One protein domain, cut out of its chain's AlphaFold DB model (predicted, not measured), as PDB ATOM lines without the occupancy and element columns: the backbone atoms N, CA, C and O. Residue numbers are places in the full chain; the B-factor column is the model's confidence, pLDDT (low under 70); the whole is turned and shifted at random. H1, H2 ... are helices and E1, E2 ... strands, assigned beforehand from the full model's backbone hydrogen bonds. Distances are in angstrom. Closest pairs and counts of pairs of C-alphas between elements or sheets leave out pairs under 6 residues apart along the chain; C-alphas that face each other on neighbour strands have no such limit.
ATOM      1  N   SER A  37     -37.403  -5.799  39.499       65.31
ATOM      2  CA  SER A  37     -37.526  -4.692  40.443       65.31
ATOM      3  C   SER A  37     -37.448  -3.302  39.800       65.31
ATOM      4  O   SER A  37     -37.688  -2.316  40.490       65.31
ATOM      5  N   GLY A  38     -37.055  -3.195  38.526       68.25
ATOM      6  CA  GLY A  38     -36.779  -1.920  37.857       68.25
ATOM      7  C   GLY A  38     -35.512  -1.218  38.365       68.25
ATOM      8  O   GLY A  38     -35.153  -0.151  37.869       68.25
ATOM      9  N   VAL A  39     -34.807  -1.811  39.336       77.44
ATOM     10  CA  VAL A  39     -33.579  -1.255  39.903       77.44
ATOM     11  C   VAL A  39     -32.413  -1.625  39.006       77.44
ATOM     12  O   VAL A  39     -31.992  -2.778  38.937       77.44
ATOM     13  N   LYS A  40     -31.847  -0.631  38.332       80.56
ATOM     14  CA  LYS A  40     -30.659  -0.818  37.506       80.56
ATOM     15  C   LYS A  40     -29.516  -1.387  38.346       80.56
ATOM     16  O   LYS A  40     -29.115  -0.821  39.365       80.56
ATOM     17  N   THR A  41     -29.013  -2.522  37.901       81.81
ATOM     18  CA  THR A  41     -28.087  -3.378  38.625       81.81
ATOM     19  C   THR A  41     -26.841  -3.598  37.781       81.81
ATOM     20  O   THR A  41     -26.937  -3.914  36.595       81.81
ATOM     21  N   LEU A  42     -25.666  -3.453  38.387       86.12
ATOM     22  CA  LEU A  42     -24.394  -3.828  37.783       86.12
ATOM     23  C   LEU A  42     -24.115  -5.310  38.085       86.12
ATOM     24  O   LEU A  42     -23.894  -5.651  39.252       86.12
ATOM     25  N   PRO A  43     -24.125  -6.203  37.081       86.81
ATOM     26  CA  PRO A  43     -23.700  -7.578  37.269       86.81
ATOM     27  C   PRO A  43     -22.174  -7.630  37.407       86.81
ATOM     28  O   PRO A  43     -21.427  -7.230  36.509       86.81
ATOM     29  N   LEU A  44     -21.729  -8.131  38.550       88.19
ATOM     30  CA  LEU A  44     -20.337  -8.387  38.881       88.19
ATOM     31  C   LEU A  44     -20.133  -9.897  38.924       88.19
ATOM     32  O   LEU A  44     -20.977 -10.608  39.453       88.19
ATOM     33  N   PHE A  45     -19.028 -10.399  38.396       87.69
ATOM     34  CA  PHE A  45     -18.759 -11.830  38.324       87.69
ATOM     35  C   PHE A  45     -17.456 -12.156  39.036       87.69
ATOM     36  O   PHE A  45     -16.465 -11.438  38.881       87.69
ATOM     37  N   SER A  46     -17.455 -13.247  39.793       86.69
ATOM     38  CA  SER A  46     -16.258 -13.754  40.471       86.69
ATOM     39  C   SER A  46     -15.287 -14.462  39.522       86.69
ATOM     40  O   SER A  46     -14.138 -14.707  39.882       86.69
ATOM     41  N   ASP A  47     -15.740 -14.776  38.305       85.56
ATOM     42  CA  ASP A  47     -14.981 -15.515  37.306       85.56
ATOM     43  C   ASP A  47     -15.276 -15.032  35.873       85.56
ATOM     44  O   ASP A  47     -16.390 -14.621  35.521       85.56
ATOM     45  N   ARG A  48     -14.261 -15.109  35.004       88.75
ATOM     46  CA  ARG A  48     -14.365 -14.682  33.601       88.75
ATOM     47  C   ARG A  48     -15.344 -15.543  32.806       88.75
ATOM     48  O   ARG A  48     -16.060 -15.022  31.944       88.75
ATOM     49  N   GLU A  49     -15.352 -16.851  33.044       88.44
ATOM     50  CA  GLU A  49     -16.262 -17.781  32.382       88.44
ATOM     51  C   GLU A  49     -17.691 -17.620  32.901       88.44
ATOM     52  O   GLU A  49     -18.617 -17.756  32.107       88.44
ATOM     53  N   ALA A  50     -17.903 -17.241  34.165       86.44
ATOM     54  CA  ALA A  50     -19.227 -16.841  34.653       86.44
ATOM     55  C   ALA A  50     -19.784 -15.645  33.858       86.44
ATOM     56  O   ALA A  50     -20.874 -15.739  33.288       86.44
ATOM     57  N   ALA A  51     -18.991 -14.580  33.685       88.88
ATOM     58  CA  ALA A  51     -19.373 -13.428  32.859       88.88
ATOM     59  C   ALA A  51     -19.631 -13.815  31.389       88.88
ATOM     60  O   ALA A  51     -20.567 -13.326  30.751       88.88
ATOM     61  N   ARG A  52     -18.812 -14.716  30.828       88.75
ATOM     62  CA  ARG A  52     -18.980 -15.208  29.452       88.75
ATOM     63  C   ARG A  52     -20.243 -16.055  29.295       88.75
ATOM     64  O   ARG A  52     -20.935 -15.907  28.288       88.75
ATOM     65  N   ARG A  53     -20.532 -16.947  30.247       86.94
ATOM     66  CA  ARG A  53     -21.752 -17.767  30.256       86.94
ATOM     67  C   ARG A  53     -22.977 -16.881  30.356       86.94
ATOM     68  O   ARG A  53     -23.875 -17.062  29.547       86.94
ATOM     69  N   PHE A  54     -22.957 -15.897  31.254       87.31
ATOM     70  CA  PHE A  54     -24.018 -14.906  31.357       87.31
ATOM     71  C   PHE A  54     -24.263 -14.241  30.004       87.31
ATOM     72  O   PHE A  54     -25.353 -14.380  29.477       87.31
ATOM     73  N   LEU A  55     -23.234 -13.662  29.371       86.12
ATOM     74  CA  LEU A  55     -23.371 -13.005  28.064       86.12
ATOM     75  C   LEU A  55     -23.967 -13.918  26.974       86.12
ATOM     76  O   LEU A  55     -24.739 -13.454  26.139       86.12
ATOM     77  N   ARG A  56     -23.594 -15.204  26.964       84.31
ATOM     78  CA  ARG A  56     -24.101 -16.194  25.997       84.31
ATOM     79  C   ARG A  56     -25.532 -16.634  26.281       84.31
ATOM     80  O   ARG A  56     -26.263 -16.939  25.347       84.31
ATOM     81  N   ALA A  57     -25.888 -16.733  27.556       82.31
ATOM     82  CA  ALA A  57     -27.195 -17.177  28.014       82.31
ATOM     83  C   ALA A  57     -28.184 -16.013  28.177       82.31
ATOM     84  O   ALA A  57     -29.376 -16.246  28.374       82.31
ATOM     85  N   THR A  58     -27.722 -14.764  28.061       77.44
ATOM     86  CA  THR A  58     -28.597 -13.601  28.042       77.44
ATOM     87  C   THR A  58     -29.592 -13.727  26.881       77.44
ATOM     88  O   THR A  58     -29.175 -13.943  25.740       77.44
ATOM     89  N   PRO A  59     -30.906 -13.568  27.133       68.38
ATOM     90  CA  PRO A  59     -31.921 -13.681  26.093       68.38
ATOM     91  C   PRO A  59     -31.623 -12.830  24.850       68.38
ATOM     92  O   PRO A  59     -31.279 -11.654  24.971       68.38
ATOM     93  N   LEU A  60     -31.852 -13.390  23.653       66.75
ATOM     94  CA  LEU A  60     -31.650 -12.700  22.364       66.75
ATOM     95  C   LEU A  60     -32.375 -11.350  22.281       66.75
ATOM     96  O   LEU A  60     -31.870 -10.427  21.648       66.75
ATOM     97  N   ARG A  61     -33.514 -11.204  22.976       66.31
ATOM     98  CA  ARG A  61     -34.267  -9.941  23.085       66.31
ATOM     99  C   ARG A  61     -33.440  -8.761  23.614       66.31
ATOM    100  O   ARG A  61     -33.852  -7.623  23.441       66.31
ATOM    101  N   PHE A  62     -32.300  -9.021  24.252       71.75
ATOM    102  CA  PHE A  62     -31.392  -7.994  24.759       71.75
ATOM    103  C   PHE A  62     -30.257  -7.631  23.802       71.75
ATOM    104  O   PHE A  62     -29.513  -6.701  24.098       71.75
ATOM    105  N   GLY A  63     -30.091  -8.345  22.682       68.69
ATOM    106  CA  GLY A  63     -29.115  -7.991  21.643       68.69
ATOM    107  C   GLY A  63     -27.661  -7.890  22.131       68.69
ATOM    108  O   GLY A  63     -26.874  -7.119  21.584       68.69
ATOM    109  N   LEU A  64     -27.292  -8.612  23.197       74.50
ATOM    110  CA  LEU A  64     -25.948  -8.508  23.788       74.50
ATOM    111  C   LEU A  64     -24.889  -9.332  23.049       74.50
ATOM    112  O   LEU A  64     -23.699  -9.025  23.116       74.50
ATOM    113  N   LEU A  65     -25.319 -10.376  22.342       70.38
ATOM    114  CA  LEU A  65     -24.466 -11.118  21.423       70.38
ATOM    115  C   LEU A  65     -24.090 -10.212  20.244       70.38
ATOM    116  O   LEU A  65     -24.921  -9.463  19.747       70.38
ATOM    117  N   GLU A  66     -22.818 -10.257  19.846       72.31
ATOM    118  CA  GLU A  66     -22.240  -9.492  18.722       72.31
ATOM    119  C   GLU A  66     -22.216  -7.959  18.875       72.31
ATOM    120  O   GLU A  66     -21.525  -7.280  18.123       72.31
ATOM    121  N   SER A  67     -22.830  -7.390  19.915       76.25
ATOM    122  CA  SER A  67     -22.807  -5.941  20.165       76.25
ATOM    123  C   SER A  67     -21.511  -5.428  20.805       76.25
ATOM    124  O   SER A  67     -21.430  -4.257  21.177       76.25
ATOM    125  N   GLY A  68     -20.469  -6.262  20.892       83.56
ATOM    126  CA  GLY A  68     -19.127  -5.881  21.353       83.56
ATOM    127  C   GLY A  68     -18.910  -5.963  22.868       83.56
ATOM    128  O   GLY A  68     -17.843  -5.579  23.348       83.56
ATOM    129  N   TRP A  69     -19.888  -6.477  23.620       88.62
ATOM    130  CA  TRP A  69     -19.729  -6.763  25.044       88.62
ATOM    131  C   TRP A  69     -18.753  -7.910  25.277       88.62
ATOM    132  O   TRP A  69     -18.795  -8.943  24.605       88.62
ATOM    133  N   ARG A  70     -17.878  -7.745  26.265       89.44
ATOM    134  CA  ARG A  70     -16.911  -8.769  26.661       89.44
ATOM    135  C   ARG A  70     -16.628  -8.716  28.159       89.44
ATOM    136  O   ARG A  70     -16.647  -7.627  28.734       89.44
ATOM    137  N   PRO A  71     -16.302  -9.856  28.790       89.62
ATOM    138  CA  PRO A  71     -15.769  -9.856  30.144       89.62
ATOM    139  C   PRO A  71     -14.534  -8.954  30.236       89.62
ATOM    140  O   PRO A  71     -13.551  -9.160  29.516       89.62
ATOM    141  N   ARG A  72     -14.595  -7.965  31.121       88.38
ATOM    142  CA  ARG A  72     -13.511  -7.054  31.479       88.38
ATOM    143  C   ARG A  72     -13.207  -7.254  32.955       88.38
ATOM    144  O   ARG A  72     -14.108  -7.186  33.782       88.38
ATOM    145  N   LYS A  73     -11.933  -7.478  33.264       87.31
ATOM    146  CA  LYS A  73     -11.439  -7.512  34.638       87.31
ATOM    147  C   LYS A  73     -11.462  -6.101  35.226       87.31
ATOM    148  O   LYS A  73     -11.029  -5.166  34.555       87.31
ATOM    149  N   ILE A  74     -11.950  -5.979  36.453       80.88
ATOM    150  CA  ILE A  74     -11.937  -4.764  37.261       80.88
ATOM    151  C   ILE A  74     -10.782  -4.857  38.258       80.88
ATOM    152  O   ILE A  74     -10.620  -5.857  38.959       80.88
ATOM    153  N   SER A  75      -9.959  -3.814  38.304       77.94
ATOM    154  CA  SER A  75      -8.913  -3.639  39.311       77.94
ATOM    155  C   SER A  75      -9.502  -3.266  40.674       77.94
ATOM    156  O   SER A  75     -10.572  -2.671  40.767       77.94
ATOM    157  N   GLY A  76      -8.779  -3.559  41.759       71.69
ATOM    158  CA  GLY A  76      -9.212  -3.169  43.106       71.69
ATOM    159  C   GLY A  76      -9.428  -1.657  43.265       71.69
ATOM    160  O   GLY A  76     -10.321  -1.253  44.000       71.69
ATOM    161  N   SER A  77      -8.679  -0.828  42.529       69.19
ATOM    162  CA  SER A  77      -8.876   0.625  42.468       69.19
ATOM    163  C   SER A  77     -10.168   1.011  41.750       69.19
ATOM    164  O   SER A  77     -10.916   1.819  42.279       69.19
ATOM    165  N   GLU A  78     -10.483   0.406  40.599       72.44
ATOM    166  CA  GLU A  78     -11.766   0.631  39.907       72.44
ATOM    167  C   GLU A  78     -12.955   0.173  40.766       72.44
ATOM    168  O   GLU A  78     -13.989   0.838  40.809       72.44
ATOM    169  N   LEU A  79     -12.797  -0.939  41.491       72.50
ATOM    170  CA  LEU A  79     -13.797  -1.426  42.436       72.50
ATOM    171  C   LEU A  79     -13.978  -0.441  43.598       72.50
ATOM    172  O   LEU A  79     -15.099  -0.065  43.928       72.50
ATOM    173  N   GLY A  80     -12.864   0.003  44.186       65.75
ATOM    174  CA  GLY A  80     -12.837   1.019  45.232       65.75
ATOM    175  C   GLY A  80     -13.532   2.296  44.780       65.75
ATOM    176  O   GLY A  80     -14.370   2.809  45.506       65.75
ATOM    177  N   THR A  81     -13.287   2.750  43.555       67.69
ATOM    178  CA  THR A  81     -13.966   3.901  42.953       67.69
ATOM    179  C   THR A  81     -15.478   3.698  42.842       67.69
ATOM    180  O   THR A  81     -16.227   4.576  43.261       67.69
ATOM    181  N   LEU A  82     -15.941   2.540  42.356       67.75
ATOM    182  CA  LEU A  82     -17.377   2.220  42.271       67.75
ATOM    183  C   LEU A  82     -18.066   2.220  43.645       67.75
ATOM    184  O   LEU A  82     -19.236   2.586  43.751       67.75
ATOM    185  N   PHE A  83     -17.354   1.807  44.696       65.12
ATOM    186  CA  PHE A  83     -17.877   1.784  46.063       65.12
ATOM    187  C   PHE A  83     -17.757   3.131  46.791       65.12
ATOM    188  O   PHE A  83     -18.641   3.469  47.574       65.12
ATOM    189  N   LEU A  84     -16.684   3.891  46.550       56.22
ATOM    190  CA  LEU A  84     -16.352   5.124  47.275       56.22
ATOM    191  C   LEU A  84     -16.978   6.373  46.653       56.22
ATOM    192  O   LEU A  84     -17.431   7.246  47.388       56.22
ATOM    193  N   LEU A  85     -17.011   6.469  45.321       54.78
ATOM    194  CA  LEU A  85     -17.615   7.607  44.611       54.78
ATOM    195  C   LEU A  85     -19.104   7.395  44.316       54.78
ATOM    196  O   LEU A  85     -19.769   8.282  43.786       54.78
ATOM    197  N   GLY A  86     -19.630   6.233  44.701       58.12
ATOM    198  CA  GLY A  86     -20.959   5.789  44.334       58.12
ATOM    199  C   GLY A  86     -20.979   5.160  42.946       58.12
ATOM    200  O   GLY A  86     -20.089   5.341  42.113       58.12
ATOM    201  N   LEU A  87     -22.027   4.380  42.706       65.12
ATOM    202  CA  LEU A  87     -22.247   3.805  41.394       65.12
ATOM    203  C   LEU A  87     -22.592   4.920  40.386       65.12
ATOM    204  O   LEU A  87     -23.217   5.909  40.783       65.12
ATOM    205  N   PRO A  88     -22.233   4.764  39.095       64.62
ATOM    206  CA  PRO A  88     -22.684   5.647  38.023       64.62
ATOM    207  C   PRO A  88     -24.162   6.021  38.167       64.62
ATOM    208  O   PRO A  88     -24.985   5.178  38.535       64.62
ATOM    209  N   ALA A  89     -24.483   7.288  37.882       60.94
ATOM    210  CA  ALA A  89     -25.810   7.856  38.092       60.94
ATOM    211  C   ALA A  89     -26.903   6.958  37.488       60.94
ATOM    212  O   ALA A  89     -27.036   6.831  36.276       60.94
ATOM    213  N   GLY A  90     -27.684   6.323  38.363       63.06
ATOM    214  CA  GLY A  90     -28.794   5.456  37.982       63.06
ATOM    215  C   GLY A  90     -28.613   3.984  38.329       63.06
ATOM    216  O   GLY A  90     -29.620   3.291  38.343       63.06
ATOM    217  N   ILE A  91     -27.409   3.494  38.648       70.81
ATOM    218  CA  ILE A  91     -27.226   2.122  39.148       70.81
ATOM    219  C   ILE A  91     -27.516   2.107  40.655       70.81
ATOM    220  O   ILE A  91     -26.814   2.731  41.447       70.81
ATOM    221  N   GLY A  92     -28.558   1.384  41.055       70.06
ATOM    222  CA  GLY A  92     -28.973   1.270  42.456       70.06
ATOM    223  C   GLY A  92     -28.371   0.074  43.192       70.06
ATOM    224  O   GLY A  92     -28.430   0.029  44.420       70.06
ATOM    225  N   GLN A  93     -27.818  -0.907  42.469       78.31
ATOM    226  CA  GLN A  93     -27.361  -2.167  43.055       78.31
ATOM    227  C   GLN A  93     -26.188  -2.796  42.290       78.31
ATOM    228  O   GLN A  93     -26.060  -2.642  41.078       78.31
ATOM    229  N   ILE A  94     -25.364  -3.571  42.999       81.81
ATOM    230  CA  ILE A  94     -24.431  -4.542  42.416       81.81
ATOM    231  C   ILE A  94     -24.948  -5.943  42.746       81.81
ATOM    232  O   ILE A  94     -25.277  -6.217  43.902       81.81
ATOM    233  N   ALA A  95     -25.003  -6.826  41.752       83.06
ATOM    234  CA  ALA A  95     -25.328  -8.235  41.952       83.06
ATOM    235  C   ALA A  95     -24.121  -9.099  41.587       83.06
ATOM    236  O   ALA A  95     -23.630  -9.026  40.463       83.06
ATOM    237  N   LEU A  96     -23.655  -9.906  42.540       85.44
ATOM    238  CA  LEU A  96     -22.567 -10.852  42.321       85.44
ATOM    239  C   LEU A  96     -23.104 -12.139  41.680       85.44
ATOM    240  O   LEU A  96     -24.098 -12.683  42.154       85.44
ATOM    241  N   ASP A  97     -22.429 -12.600  40.627       84.31
ATOM    242  CA  ASP A  97     -22.724 -13.812  39.859       84.31
ATOM    243  C   ASP A  97     -24.205 -13.922  39.481       84.31
ATOM    244  O   ASP A  97     -24.865 -14.944  39.673       84.31
ATOM    245  N   LEU A  98     -24.735 -12.820  38.942       81.81
ATOM    246  CA  LEU A  98     -26.126 -12.736  38.521       81.81
ATOM    247  C   LEU A  98     -26.429 -13.799  37.458       81.81
ATOM    248  O   LEU A  98     -25.716 -13.909  36.461       81.81
ATOM    249  N   SER A  99     -27.520 -14.540  37.648       80.25
ATOM    250  CA  SER A  99     -27.997 -15.528  36.679       80.25
ATOM    251  C   SER A  99     -28.767 -14.845  35.539       80.25
ATOM    252  O   SER A  99     -29.569 -13.945  35.809       80.25
ATOM    253  N   PRO A 100     -28.589 -15.253  34.272       74.62
ATOM    254  CA  PRO A 100     -29.306 -14.671  33.134       74.62
ATOM    255  C   PRO A 100     -30.828 -14.891  33.207       74.62
ATOM    256  O   PRO A 100     -31.591 -14.087  32.676       74.62
ATOM    257  N   GLU A 101     -31.291 -15.921  33.913       75.88
ATOM    258  CA  GLU A 101     -32.713 -16.204  34.156       75.88
ATOM    259  C   GLU A 101     -33.368 -15.157  35.069       75.88
ATOM    260  O   GLU A 101     -34.582 -14.966  35.019       75.88
ATOM    261  N   ALA A 102     -32.575 -14.436  35.870       69.81
ATOM    262  CA  ALA A 102     -33.057 -13.345  36.714       69.81
ATOM    263  C   ALA A 102     -33.308 -12.042  35.925       69.81
ATOM    264  O   ALA A 102     -33.796 -11.056  36.487       69.81
ATOM    265  N   LEU A 103     -32.984 -12.015  34.624       70.75
ATOM    266  CA  LEU A 103     -33.155 -10.847  33.765       70.75
ATOM    267  C   LEU A 103     -34.605 -10.694  33.302       70.75
ATOM    268  O   LEU A 103     -35.068 -11.329  32.347       70.75
ATOM    269  N   VAL A 104     -35.301  -9.764  33.943       65.50
ATOM    270  CA  VAL A 104     -36.667  -9.361  33.612       65.50
ATOM    271  C   VAL A 104     -36.667  -7.846  33.437       65.50
ATOM    272  O   VAL A 104     -36.619  -7.135  34.427       65.50
ATOM    273  N   GLY A 105     -36.693  -7.339  32.208       68.50
ATOM    274  CA  GLY A 105     -36.598  -5.893  31.973       68.50
ATOM    275  C   GLY A 105     -35.717  -5.587  30.780       68.50
ATOM    276  O   GLY A 105     -35.735  -6.369  29.846       68.50
ATOM    277  N   GLU A 106     -34.966  -4.488  30.811       71.00
ATOM    278  CA  GLU A 106     -34.086  -4.033  29.727       71.00
ATOM    279  C   GLU A 106     -32.602  -4.075  30.136       71.00
ATOM    280  O   GLU A 106     -32.250  -4.073  31.320       71.00
ATOM    281  N   CYS A 107     -31.719  -4.101  29.135       76.75
ATOM    282  CA  CYS A 107     -30.277  -3.928  29.310       76.75
ATOM    283  C   CYS A 107     -29.872  -2.511  28.889       76.75
ATOM    284  O   CYS A 107     -30.367  -1.990  27.894       76.75
ATOM    285  N   SER A 108     -28.941  -1.906  29.618       74.88
ATOM    286  CA  SER A 108     -28.447  -0.544  29.386       74.88
ATOM    287  C   SER A 108     -26.922  -0.488  29.489       74.88
ATOM    288  O   SER A 108     -26.290  -1.390  30.041       74.88
ATOM    289  N   ALA A 109     -26.324   0.557  28.923       78.19
ATOM    290  CA  ALA A 109     -24.880   0.743  28.876       78.19
ATOM    291  C   ALA A 109     -24.498   2.024  29.614       78.19
ATOM    292  O   ALA A 109     -24.771   3.116  29.117       78.19
ATOM    293  N   GLU A 110     -23.807   1.881  30.737       77.50
ATOM    294  CA  GLU A 110     -23.376   3.019  31.542       77.50
ATOM    295  C   GLU A 110     -21.918   3.360  31.283       77.50
ATOM    296  O   GLU A 110     -21.102   2.444  31.135       77.50
ATOM    297  N   PRO A 111     -21.559   4.653  31.237       70.50
ATOM    298  CA  PRO A 111     -20.162   5.040  31.215       70.50
ATOM    299  C   PRO A 111     -19.498   4.540  32.499       70.50
ATOM    300  O   PRO A 111     -19.988   4.770  33.608       70.50
ATOM    301  N   LEU A 112     -18.375   3.843  32.351       66.19
ATOM    302  CA  LEU A 112     -17.494   3.613  33.481       66.19
ATOM    303  C   LEU A 112     -16.707   4.912  33.630       66.19
ATOM    304  O   LEU A 112     -15.809   5.157  32.830       66.19
TER     305      LEU A 112
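What this domain is: This is residues 37 to 112 of the 116 residues of an uncharacterized protein of Rubrobacteraceae bacterium (UniProt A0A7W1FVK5). A short parallel pair of strands, E1 and E3, runs near the middle of a small domain, with the rest of the chain set round it. H1 and E2 lie side by side past one end of the pair, E2 leads on to H2 at a far corner, and E4 passes on the side of E1 away from E3, with few contacts among these parts. The printed part has 76 residues, with two named helices and four named strands in the order E1, H1, E2, H2, E3, E4; the one sheet has the order E1, E3, all parallel. The class is mixed, helices and strands, though under half of the printed residues are in named elements. The whole is compact, with a radius of gyration of the C-alphas of 12.4 A and spans of 34 by 26 by 20 A.

How they stand to each other: E1, residues 41 to 44, and E3, residues 93 to 96, are parallel neighbours, with 28 degrees between their directions. The C-alphas of Thr 41 and Gln 93 face each other at 4.6 A. N 42 and O 93 are 2.8 A apart, within hydrogen-bond range, and so are N 95 and O 42 at 3.0 A. Between E1 and H1, residues 48 to 57, the closest C-alphas are those of Leu 44 and Ala 51, 7.9 A apart. H1 and E2, residues 70 to 74, have 7 pairs of C-alphas within 8 A, the closest being those of Ala 51 and Pro 71 at 5.8 A. E2 and H2, residues 76 to 84, meet only through their link. E1 and H2 are apart, as are H1 and H2. E4, residues 107 to 111, is apart from E1, E2, E3, H1 and H2. E2 and E4 pair with no named strand. In H1 and H2 every O i to N i+4 pair is within hydrogen-bond range.

Where its parts are: E1 begins at C-alpha 41, at (-28.087, -3.378, 38.625), and measures 9.2 A from first to last C-alpha; E3 measures 9.9 A. H1 measures 14.2 A and begins at C-alpha 48, at (-14.365, -14.682, 33.601). E2 measures 12.4 A and H2 11.7 A. E4 measures 13.7 A and ends at C-alpha 111, at (-20.162, 5.040, 31.215).

The domain as a whole: The two C-alphas farthest apart are those of Leu 60 and Leu 84, at 34.2 A. The printed part has no cut. The link from H1 to E2, residues 58 to 69, is long; the links E1 to H1 and E2 to H2 are tight. The mean pLDDT of the printed part is 76.2, and 22 residues are under 70, among them residues 80 to 90.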